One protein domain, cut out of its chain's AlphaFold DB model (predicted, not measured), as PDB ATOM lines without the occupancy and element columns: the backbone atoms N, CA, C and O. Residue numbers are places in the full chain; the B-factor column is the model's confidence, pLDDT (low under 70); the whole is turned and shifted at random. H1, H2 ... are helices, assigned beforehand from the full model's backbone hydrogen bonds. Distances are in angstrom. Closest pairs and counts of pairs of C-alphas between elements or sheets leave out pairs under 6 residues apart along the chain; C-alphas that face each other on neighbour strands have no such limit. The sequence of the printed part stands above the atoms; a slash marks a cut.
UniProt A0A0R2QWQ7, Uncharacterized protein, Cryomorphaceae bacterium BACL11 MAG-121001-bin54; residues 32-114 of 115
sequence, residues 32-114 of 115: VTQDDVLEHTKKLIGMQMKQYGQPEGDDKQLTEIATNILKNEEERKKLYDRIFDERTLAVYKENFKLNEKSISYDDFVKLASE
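What this domain is: This is residues 32 to 114 of the 115 residues of an uncharacterized protein of Cryomorphaceae bacterium BACL11 MAG-121001-bin54 (UniProt A0A0R2QWQ7). The longest helix, H3, reaches out of a small body in which H2 and residues 76 to 83 of H3 pack on H1. Residues 88 to 114, the far part of H3, a link and H4, stick out as a free arm. The printed part, 83 residues with four named helices in the order H1 H2 H3 H4 and no named strand, is all helix and extended, with a radius of gyration of the C-alphas of 18.5 A and spans of 50 by 30 by 23 A.

Where its parts are: H3, residues 73 to 95, is 32.6 A long. H1, residues 34 to 51, starts at C-alpha 34 (175.705, 173.730, 166.185) and is 25.8 A long. H2 is residues 59 to 70, 16.1 A. H4, residues 105 to 113, 12.3 A, ends at C-alpha 113 (192.767, 141.062, 152.060).

How they stand to each other: H3 touches H1 with residues 76 to 83 alone, about perpendicular at 83 degrees; their closest C-alphas, Val 37 and Tyr 80, are 6.0 A apart. H1 touches H2 with residues 38 to 46 alone, closest at the C-alphas of Lys 42 and Leu 62, 5.4 A, opposite ways at a steep tilt of 69.8 degrees, only just short of perpendicular. H2 and H3 only just touch, only at the corner, with 3 pairs of C-alphas within 8 A, the closest those of Leu 70 and Arg 76, 4.9 A. H4 is apart from H1, H2 and H3. In H1, H2, H3 and H4 every O i to N i+4 pair is within hydrogen-bond range.

The domain as a whole: The C-alphas farthest apart, Lys 60 and Asp 106, are 52.0 A apart. The printed part has no cut and no long link, and no printed residue is under 70 in pLDDT.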
ATOM      1  N   VAL A  32     172.638 166.380 165.200       94.06
ATOM      2  CA  VAL A  32     173.834 167.119 165.614       94.06
ATOM      3  C   VAL A  32     173.500 168.599 165.534       94.06
ATOM      4  O   VAL A  32     173.029 169.091 164.510       94.06
ATOM      5  N   THR A  33     173.675 169.303 166.643       95.25
ATOM      6  CA  THR A  33     173.406 170.738 166.741       95.25
ATOM      7  C   THR A  33     174.682 171.544 166.526       95.25
ATOM      8  O   THR A  33     175.794 171.022 166.593       95.25
ATOM      9  N   GLN A  34     174.544 172.846 166.284       93.62
ATOM     10  CA  GLN A  34     175.705 173.730 166.185       93.62
ATOM     11  C   GLN A  34     176.494 173.791 167.503       93.62
ATOM     12  O   GLN A  34     177.724 173.824 167.470       93.62
ATOM     13  N   ASP A  35     175.798 173.735 168.639       95.69
ATOM     14  CA  ASP A  35     176.419 173.701 169.963       95.69
ATOM     15  C   ASP A  35     177.207 172.404 170.179       95.69
ATOM     16  O   ASP A  35     178.313 172.445 170.714       95.69
ATOM     17  N   ASP A  36     176.700 171.267 169.687       95.94
ATOM     18  CA  ASP A  36     177.436 169.996 169.716       95.94
ATOM     19  C   ASP A  36     178.762 170.100 168.957       95.94
ATOM     20  O   ASP A  36     179.808 169.675 169.453       95.94
ATOM     21  N   VAL A  37     178.727 170.689 167.757       96.81
ATOM     22  CA  VAL A  37     179.920 170.883 166.924       96.81
ATOM     23  C   VAL A  37     180.901 171.833 167.612       96.81
ATOM     24  O   VAL A  37     182.101 171.555 167.647       96.81
ATOM     25  N   LEU A  38     180.412 172.928 168.200       96.62
ATOM     26  CA  LEU A  38     181.238 173.888 168.930       96.62
ATOM     27  C   LEU A  38     181.929 173.238 170.132       96.62
ATOM     28  O   LEU A  38     183.148 173.340 170.273       96.62
ATOM     29  N   GLU A  39     181.173 172.531 170.965       96.44
ATOM     30  CA  GLU A  39     181.688 171.894 172.175       96.44
ATOM     31  C   GLU A  39     182.663 170.755 171.851       96.44
ATOM     32  O   GLU A  39     183.717 170.635 172.479       96.44
ATOM     33  N   HIS A  40     182.381 169.955 170.820       95.88
ATOM     34  CA  HIS A  40     183.324 168.947 170.337       95.88
ATOM     35  C   HIS A  40     184.625 169.592 169.829       95.88
ATOM     36  O   HIS A  40     185.718 169.127 170.154       95.88
ATOM     37  N   THR A  41     184.531 170.708 169.101       96.19
ATOM     38  CA  THR A  41     185.707 171.446 168.608       96.19
ATOM     39  C   THR A  41     186.553 171.991 169.759       96.19
ATOM     40  O   THR A  41     187.773 171.825 169.752       96.19
ATOM     41  N   LYS A  42     185.925 172.577 170.787       95.88
ATOM     42  CA  LYS A  42     186.615 173.051 171.999       95.88
ATOM     43  C   LYS A  42     187.380 171.923 172.690       95.88
ATOM     44  O   LYS A  42     188.545 172.103 173.040       95.88
ATOM     45  N   LYS A  43     186.764 170.742 172.824       94.25
ATOM     46  CA  LYS A  43     187.413 169.549 173.395       94.25
ATOM     47  C   LYS A  43     188.630 169.109 172.584       94.25
ATOM     48  O   LYS A  43     189.663 168.802 173.174       94.25
ATOM     49  N   LEU A  44     188.537 169.104 171.251       93.69
ATOM     50  CA  LEU A  44     189.670 168.780 170.373       93.69
ATOM     51  C   LEU A  44     190.833 169.760 170.556       93.69
ATOM     52  O   LEU A  44     191.974 169.323 170.701       93.69
ATOM     53  N   ILE A  45     190.547 171.063 170.616       93.62
ATOM     54  CA  ILE A  45     191.566 172.094 170.855       93.62
ATOM     55  C   ILE A  45     192.212 171.899 172.230       93.62
ATOM     56  O   ILE A  45     193.436 171.863 172.326       93.62
ATOM     57  N   GLY A  46     191.419 171.708 173.289       93.12
ATOM     58  CA  GLY A  46     191.937 171.471 174.640       93.12
ATOM     59  C   GLY A  46     192.829 170.226 174.718       93.12
ATOM     60  O   GLY A  46     193.901 170.262 175.326       93.12
ATOM     61  N   MET A  47     192.443 169.139 174.040       92.38
ATOM     62  CA  MET A  47     193.274 167.936 173.912       92.38
ATOM     63  C   MET A  47     194.581 168.217 173.161       92.38
ATOM     64  O   MET A  47     195.643 167.790 173.614       92.38
ATOM     65  N   GLN A  48     194.526 168.972 172.062       91.50
ATOM     66  CA  GLN A  48     195.711 169.353 171.295       91.50
ATOM     67  C   GLN A  48     196.671 170.213 172.131       91.50
ATOM     68  O   GLN A  48     197.871 169.946 172.153       91.50
ATOM     69  N   MET A  49     196.163 171.201 172.874       91.19
ATOM     70  CA  MET A  49     196.972 172.044 173.763       91.19
ATOM     71  C   MET A  49     197.692 171.202 174.821       91.19
ATOM     72  O   MET A  49     198.914 171.300 174.958       91.19
ATOM     73  N   LYS A  50     196.961 170.300 175.490       91.25
ATOM     74  CA  LYS A  50     197.529 169.363 176.474       91.25
ATOM     75  C   LYS A  50     198.617 168.481 175.863       91.25
ATOM     76  O   LYS A  50     199.662 168.291 176.482       91.25
ATOM     77  N   GLN A  51     198.405 167.977 174.647       92.44
ATOM     78  CA  GLN A  51     199.380 167.141 173.942       92.44
ATOM     79  C   GLN A  51     200.704 167.876 173.670       92.44
ATOM     80  O   GLN A  51     201.766 167.260 173.733       92.44
ATOM     81  N   TYR A  52     200.656 169.186 173.419       91.06
ATOM     82  CA  TYR A  52     201.844 170.029 173.238       91.06
ATOM     83  C   TYR A  52     202.371 170.650 174.544       91.06
ATOM     84  O   TYR A  52     203.237 171.523 174.501       91.06
ATOM     85  N   GLY A  53     201.871 170.213 175.705       88.31
ATOM     86  CA  GLY A  53     202.298 170.712 177.016       88.31
ATOM     87  C   GLY A  53     201.845 172.142 177.319       88.31
ATOM     88  O   GLY A  53     202.376 172.772 178.233       88.31
ATOM     89  N   GLN A  54     200.883 172.668 176.559       86.00
ATOM     90  CA  GLN A  54     200.278 173.967 176.824       86.00
ATOM     91  C   GLN A  54     199.160 173.807 177.862       86.00
ATOM     92  O   GLN A  54     198.423 172.813 177.821       86.00
ATOM     93  N   PRO A  55     199.007 174.762 178.798       83.31
ATOM     94  CA  PRO A  55     197.857 174.771 179.688       83.31
ATOM     95  C   PRO A  55     196.577 174.868 178.857       83.31
ATOM     96  O   PRO A  55     196.547 175.541 177.828       83.31
ATOM     97  N   GLU A  56     195.525 174.185 179.302       80.38
ATOM     98  CA  GLU A  56     194.207 174.313 178.686       80.38
ATOM     99  C   GLU A  56     193.789 175.787 178.751       80.38
ATOM    100  O   GLU A  56     193.809 176.390 179.828       80.38
ATOM    101  N   GLY A  57     193.508 176.382 177.587       79.31
ATOM    102  CA  GLY A  57     193.014 177.755 177.512       79.31
ATOM    103  C   GLY A  57     191.701 177.901 178.279       79.31
ATOM    104  O   GLY A  57     190.998 176.918 178.523       79.31
ATOM    105  N   ASP A  58     191.357 179.130 178.664       88.00
ATOM    106  CA  ASP A  58     190.058 179.360 179.293       88.00
ATOM    107  C   ASP A  58     188.900 179.134 178.298       88.00
ATOM    108  O   ASP A  58     189.080 179.093 177.078       88.00
ATOM    109  N   ASP A  59     187.681 178.974 178.818       90.56
ATOM    110  CA  ASP A  59     186.503 178.670 177.996       90.56
ATOM    111  C   ASP A  59     186.250 179.718 176.897       90.56
ATOM    112  O   ASP A  59     185.804 179.378 175.796       90.56
ATOM    113  N   LYS A  60     186.594 180.987 177.152       93.06
ATOM    114  CA  LYS A  60     186.437 182.070 176.175       93.06
ATOM    115  C   LYS A  60     187.437 181.923 175.035       93.06
ATOM    116  O   LYS A  60     187.036 182.000 173.877       93.06
ATOM    117  N   GLN A  61     188.704 181.665 175.354       91.94
ATOM    118  CA  GLN A  61     189.758 181.416 174.374       91.94
ATOM    119  C   GLN A  61     189.432 180.194 173.513       91.94
ATOM    120  O   GLN A  61     189.495 180.268 172.286       91.94
ATOM    121  N   LEU A  62     189.017 179.084 174.134       94.06
ATOM    122  CA  LEU A  62     188.626 177.871 173.409       94.06
ATOM    123  C   LEU A  62     187.436 178.130 172.482       94.06
ATOM    124  O   LEU A  62     187.445 177.689 171.332       94.06
ATOM    125  N   THR A  63     186.435 178.875 172.951       95.50
ATOM    126  CA  THR A  63     185.253 179.231 172.154       95.50
ATOM    127  C   THR A  63     185.613 180.121 170.965       95.50
ATOM    128  O   THR A  63     185.103 179.905 169.865       95.50
ATOM    129  N   GLU A  64     186.508 181.093 171.142       95.88
ATOM    130  CA  GLU A  64     186.954 181.977 170.062       95.88
ATOM    131  C   GLU A  64     187.718 181.205 168.976       95.88
ATOM    132  O   GLU A  64     187.414 181.334 167.785       95.88
ATOM    133  N   ILE A  65     188.659 180.344 169.377       94.25
ATOM    134  CA  ILE A  65     189.419 179.496 168.451       94.25
ATOM    135  C   ILE A  65     188.478 178.533 167.720       94.25
ATOM    136  O   ILE A  65     188.517 178.454 166.491       94.25
ATOM    137  N   ALA A  66     187.592 177.847 168.448       96.00
ATOM    138  CA  ALA A  66     186.624 176.924 167.863       96.00
ATOM    139  C   ALA A  66     185.708 177.632 166.856       96.00
ATOM    140  O   ALA A  66     185.548 177.167 165.730       96.00
ATOM    141  N   THR A  67     185.180 178.805 167.208       96.50
ATOM    142  CA  THR A  67     184.352 179.613 166.303       96.50
ATOM    143  C   THR A  67     185.113 179.988 165.034       96.50
ATOM    144  O   THR A  67     184.551 179.940 163.942       96.50
ATOM    145  N   ASN A  68     186.396 180.339 165.149       96.31
ATOM    146  CA  ASN A  68     187.225 180.660 163.990       96.31
ATOM    147  C   ASN A  68     187.456 179.453 163.073       96.31
ATOM    148  O   ASN A  68     187.369 179.612 161.858       96.31
ATOM    149  N   ILE A  69     187.685 178.258 163.626       94.75
ATOM    150  CA  ILE A  69     187.803 177.017 162.842       94.75
ATOM    151  C   ILE A  69     186.488 176.718 162.113       94.75
ATOM    152  O   ILE A  69     186.487 176.448 160.915       94.75
ATOM    153  N   LEU A  70     185.354 176.843 162.808       96.38
ATOM    154  CA  LEU A  70     184.027 176.511 162.277       96.38
ATOM    155  C   LEU A  70     183.491 177.495 161.226       96.38
ATOM    156  O   LEU A  70     182.489 177.204 160.561       96.38
ATOM    157  N   LYS A  71     184.166 178.637 161.019       96.94
ATOM    158  CA  LYS A  71     183.939 179.496 159.843       96.94
ATOM    159  C   LYS A  71     184.290 178.767 158.547       96.94
ATOM    160  O   LYS A  71     183.651 179.029 157.531       96.94
ATOM    161  N   ASN A  72     185.259 177.848 158.578       96.88
ATOM    162  CA  ASN A  72     185.533 176.977 157.446       96.88
ATOM    163  C   ASN A  72     184.420 175.926 157.336       96.88
ATOM    164  O   ASN A  72     184.230 175.094 158.221       96.88
ATOM    165  N   GLU A  73     183.675 175.981 156.236       95.50
ATOM    166  CA  GLU A  73     182.567 175.071 155.958       95.50
ATOM    167  C   GLU A  73     182.997 173.613 155.810       95.50
ATOM    168  O   GLU A  73     182.288 172.729 156.286       95.50
ATOM    169  N   GLU A  74     184.161 173.362 155.216       96.94
ATOM    170  CA  GLU A  74     184.686 172.009 155.055       96.94
ATOM    171  C   GLU A  74     184.997 171.383 156.419       96.94
ATOM    172  O   GLU A  74     184.570 170.265 156.705       96.94
ATOM    173  N   GLU A  75     185.674 172.127 157.296       94.62
ATOM    174  CA  GLU A  75     186.001 171.660 158.647       94.62
ATOM    175  C   GLU A  75     184.752 171.511 159.514       94.62
ATOM    176  O   GLU A  75     184.583 170.499 160.195       94.62
ATOM    177  N   ARG A  76     183.820 172.469 159.430       96.00
ATOM    178  CA  ARG A  76     182.521 172.376 160.107       96.00
ATOM    179  C   ARG A  76     181.766 171.118 159.685       96.00
ATOM    180  O   ARG A  76     181.234 170.424 160.548       96.00
ATOM    181  N   LYS A  77     181.733 170.810 158.385       96.38
ATOM    182  CA  LYS A  77     181.074 169.610 157.862       96.38
ATOM    183  C   LYS A  77     181.766 168.334 158.341       96.38
ATOM    184  O   LYS A  77     181.093 167.461 158.867       96.38
ATOM    185  N   LYS A  78     183.097 168.247 158.254       96.25
ATOM    186  CA  LYS A  78     183.855 167.081 158.751       96.25
ATOM    187  C   LYS A  78     183.591 166.797 160.231       96.25
ATOM    188  O   LYS A  78     183.470 165.640 160.627       96.25
ATOM    189  N   LEU A  79     183.533 167.845 161.053       96.50
ATOM    190  CA  LEU A  79     183.262 167.717 162.485       96.50
ATOM    191  C   LEU A  79     181.817 167.296 162.745       96.50
ATOM    192  O   LEU A  79     181.587 166.431 163.585       96.50
ATOM    193  N   TYR A  80     180.866 167.862 162.003       96.69
ATOM    194  CA  TYR A  80     179.473 167.426 162.039       96.69
ATOM    195  C   TYR A  80     179.349 165.935 161.703       96.69
ATOM    196  O   TYR A  80     178.786 165.184 162.498       96.69
ATOM    197  N   ASP A  81     179.920 165.508 160.572       95.38
ATOM    198  CA  ASP A  81     179.849 164.129 160.078       95.38
ATOM    199  C   ASP A  81     180.452 163.157 161.104       95.38
ATOM    200  O   ASP A  81     179.832 162.156 161.445       95.38
ATOM    201  N   ARG A  82     181.595 163.501 161.716       95.38
ATOM    202  CA  ARG A  82     182.200 162.682 162.781       95.38
ATOM    203  C   ARG A  82     181.272 162.495 163.984       95.38
ATOM    204  O   ARG A  82     181.120 161.378 164.468       95.38
ATOM    205  N   ILE A  83     180.668 163.573 164.485       96.25
ATOM    206  CA  ILE A  83     179.759 163.495 165.642       96.25
ATOM    207  C   ILE A  83     178.514 162.680 165.274       96.25
ATOM    208  O   ILE A  83     178.003 161.910 166.089       96.25
ATOM    209  N   PHE A  84     178.025 162.846 164.047       94.62
ATOM    210  CA  PHE A  84     176.886 162.102 163.534       94.62
ATOM    211  C   PHE A  84     177.187 160.601 163.445       94.62
ATOM    212  O   PHE A  84     176.388 159.800 163.933       94.62
ATOM    213  N   ASP A  85     178.355 160.224 162.925       94.00
ATOM    214  CA  ASP A  85     178.820 158.836 162.856       94.00
ATOM    215  C   ASP A  85     178.963 158.217 164.253       94.00
ATOM    216  O   ASP A  85     178.512 157.096 164.490       94.00
ATOM    217  N   GLU A  86     179.540 158.953 165.207       94.44
ATOM    218  CA  GLU A  86     179.677 158.504 166.596       94.44
ATOM    219  C   GLU A  86     178.311 158.218 167.239       94.44
ATOM    220  O   GLU A  86     178.118 157.155 167.840       94.44
ATOM    221  N   ARG A  87     177.344 159.133 167.086       94.75
ATOM    222  CA  ARG A  87     175.978 158.968 167.622       94.75
ATOM    223  C   ARG A  87     175.242 157.818 166.942       94.75
ATOM    224  O   ARG A  87     174.605 157.012 167.615       94.75
ATOM    225  N   THR A  88     175.373 157.711 165.626       93.25
ATOM    226  CA  THR A  88     174.783 156.632 164.825       93.25
ATOM    227  C   THR A  88     175.320 155.269 165.260       93.25
ATOM    228  O   THR A  88     174.554 154.344 165.536       93.25
ATOM    229  N   LEU A  89     176.640 155.155 165.429       92.38
ATOM    230  CA  LEU A  89     177.277 153.930 165.897       92.38
ATOM    231  C   LEU A  89     176.841 153.556 167.319       92.38
ATOM    232  O   LEU A  89     176.687 152.367 167.611       92.38
ATOM    233  N   ALA A  90     176.644 154.541 168.201       93.06
ATOM    234  CA  ALA A  90     176.123 154.306 169.546       93.06
ATOM    235  C   ALA A  90     174.709 153.708 169.498       93.06
ATOM    236  O   ALA A  90     174.485 152.651 170.089       93.06
ATOM    237  N   VAL A  91     173.801 154.287 168.700       93.12
ATOM    238  CA  VAL A  91     172.446 153.740 168.498       93.12
ATOM    239  C   VAL A  91     172.501 152.292 168.020       93.12
ATOM    240  O   VAL A  91     171.789 151.442 168.560       93.12
ATOM    241  N   TYR A  92     173.359 151.988 167.045       90.19
ATOM    242  CA  TYR A  92     173.501 150.622 166.542       90.19
ATOM    243  C   TYR A  92     173.991 149.668 167.631       90.19
ATOM    244  O   TYR A  92     173.382 148.622 167.839       90.19
ATOM    245  N   LYS A  93     175.040 150.021 168.377       89.75
ATOM    246  CA  LYS A  93     175.584 149.159 169.440       89.75
ATOM    247  C   LYS A  93     174.603 148.914 170.586       89.75
ATOM    248  O   LYS A  93     174.602 147.823 171.144       89.75
ATOM    249  N   GLU A  94     173.800 149.912 170.939       89.94
ATOM    250  CA  GLU A  94     172.867 149.828 172.067       89.94
ATOM    251  C   GLU A  94     171.594 149.051 171.728       89.94
ATOM    252  O   GLU A  94     171.048 148.354 172.581       89.94
ATOM    253  N   ASN A  95     171.126 149.143 170.481       88.31
ATOM    254  CA  ASN A  95     169.824 148.601 170.092       88.31
ATOM    255  C   ASN A  95     169.920 147.319 169.258       88.31
ATOM    256  O   ASN A  95     168.926 146.605 169.107       88.31
ATOM    257  N   PHE A  96     171.088 147.014 168.687       85.12
ATOM    258  CA  PHE A  96     171.243 145.876 167.790       85.12
ATOM    259  C   PHE A  96     171.903 144.731 168.541       85.12
ATOM    260  O   PHE A  96     172.877 144.893 169.275       85.12
ATOM    261  N   LYS A  97     171.398 143.521 168.312       86.94
ATOM    262  CA  LYS A  97     172.012 142.323 168.867       86.94
ATOM    263  C   LYS A  97     173.319 142.026 168.131       86.94
ATOM    264  O   LYS A  97     173.299 141.600 166.976       86.94
ATOM    265  N   LEU A  98     174.443 142.206 168.818       84.94
ATOM    266  CA  LEU A  98     175.754 141.809 168.314       84.94
ATOM    267  C   LEU A  98     175.911 140.287 168.418       84.94
ATOM    268  O   LEU A  98     175.743 139.697 169.484       84.94
ATOM    269  N   ASN A  99     176.224 139.647 167.291       86.62
ATOM    270  CA  ASN A  99     176.579 138.232 167.240       86.62
ATOM    271  C   ASN A  99     178.098 138.121 167.093       86.62
ATOM    272  O   ASN A  99     178.622 138.161 165.980       86.62
ATOM    273  N   GLU A 100     178.797 138.006 168.219       87.94
ATOM    274  CA  GLU A 100     180.250 137.862 168.233       87.94
ATOM    275  C   GLU A 100     180.670 136.521 167.617       87.94
ATOM    276  O   GLU A 100     180.133 135.460 167.949       87.94
ATOM    277  N   LYS A 101     181.635 136.567 166.695       89.06
ATOM    278  CA  LYS A 101     182.227 135.386 166.067       89.06
ATOM    279  C   LYS A 101     183.730 135.414 166.288       89.06
ATOM    280  O   LYS A 101     184.404 136.322 165.811       89.06
ATOM    281  N   SER A 102     184.248 134.406 166.981       90.88
ATOM    282  CA  SER A 102     185.691 134.202 167.088       90.88
ATOM    283  C   SER A 102     186.216 133.618 165.780       90.88
ATOM    284  O   SER A 102     185.689 132.616 165.298       90.88
ATOM    285  N   ILE A 103     187.259 134.228 165.227       92.81
ATOM    286  CA  ILE A 103     187.956 133.762 164.022       92.81
ATOM    287  C   ILE A 103     189.452 133.626 164.313       92.81
ATOM    288  O   ILE A 103     189.957 134.232 165.262       92.81
ATOM    289  N   SER A 104     190.159 132.812 163.529       95.38
ATOM    290  CA  SER A 104     191.617 132.719 163.636       95.38
ATOM    291  C   SER A 104     192.294 133.967 163.050       95.38
ATOM    292  O   SER A 104     191.686 134.711 162.275       95.38
ATOM    293  N   TYR A 105     193.566 134.193 163.393       92.31
ATOM    294  CA  TYR A 105     194.362 135.263 162.778       92.31
ATOM    295  C   TYR A 105     194.441 135.095 161.254       92.31
ATOM    296  O   TYR A 105     194.246 136.060 160.520       92.31
ATOM    297  N   ASP A 106     194.643 133.864 160.777       93.69
ATOM    298  CA  ASP A 106     194.718 133.563 159.345       93.69
ATOM    299  C   ASP A 106     193.401 133.881 158.626       93.69
ATOM    300  O   ASP A 106     193.411 134.423 157.521       93.69
ATOM    301  N   ASP A 107     192.261 133.593 159.259       92.12
ATOM    302  CA  ASP A 107     190.946 133.929 158.705       92.12
ATOM    303  C   ASP A 107     190.695 135.439 158.711       92.12
ATOM    304  O   ASP A 107     190.141 135.971 157.749       92.12
ATOM    305  N   PHE A 108     191.150 136.156 159.745       91.56
ATOM    306  CA  PHE A 108     191.095 137.618 159.769       91.56
ATOM    307  C   PHE A 108     191.927 138.234 158.636       91.56
ATOM    308  O   PHE A 108     191.438 139.113 157.929       91.56
ATOM    309  N   VAL A 109     193.157 137.749 158.415       93.12
ATOM    310  CA  VAL A 109     194.027 138.231 157.328       93.12
ATOM    311  C   VAL A 109     193.390 137.984 155.963       93.12
ATOM    312  O   VAL A 109     193.442 138.871 155.109       93.12
ATOM    313  N   LYS A 110     192.757 136.822 155.755       93.12
ATOM    314  CA  LYS A 110     192.022 136.530 154.515       93.12
ATOM    315  C   LYS A 110     190.870 137.511 154.307       93.12
ATOM    316  O   LYS A 110     190.822 138.148 153.262       93.12
ATOM    317  N   LEU A 111     190.019 137.702 155.319       88.56
ATOM    318  CA  LEU A 111     188.886 138.637 155.258       88.56
ATOM    319  C   LEU A 111     189.326 140.079 154.971       88.56
ATOM    320  O   LEU A 111     188.676 140.777 154.203       88.56
ATOM    321  N   ALA A 112     190.427 140.530 155.574       88.00
ATOM    322  CA  ALA A 112     190.941 141.884 155.375       88.00
ATOM    323  C   ALA A 112     191.621 142.093 154.006       88.00
ATOM    324  O   ALA A 112     191.814 143.236 153.594       88.00
ATOM    325  N   SER A 113     192.014 141.012 153.322       88.75
ATOM    326  CA  SER A 113     192.767 141.062 152.060       88.75
ATOM    327  C   SER A 113     191.921 140.763 150.819       88.75
ATOM    328  O   SER A 113     192.398 140.968 149.700       88.75
ATOM    329  N   GLU A 114     190.691 140.271 150.986       73.12
ATOM    330  CA  GLU A 114     189.742 140.098 149.885       73.12
ATOM    331  C   GLU A 114     189.278 141.482 149.392       73.12
ATOM    332  O   GLU A 114     188.678 142.257 150.135       73.12
TER     333      GLU A 114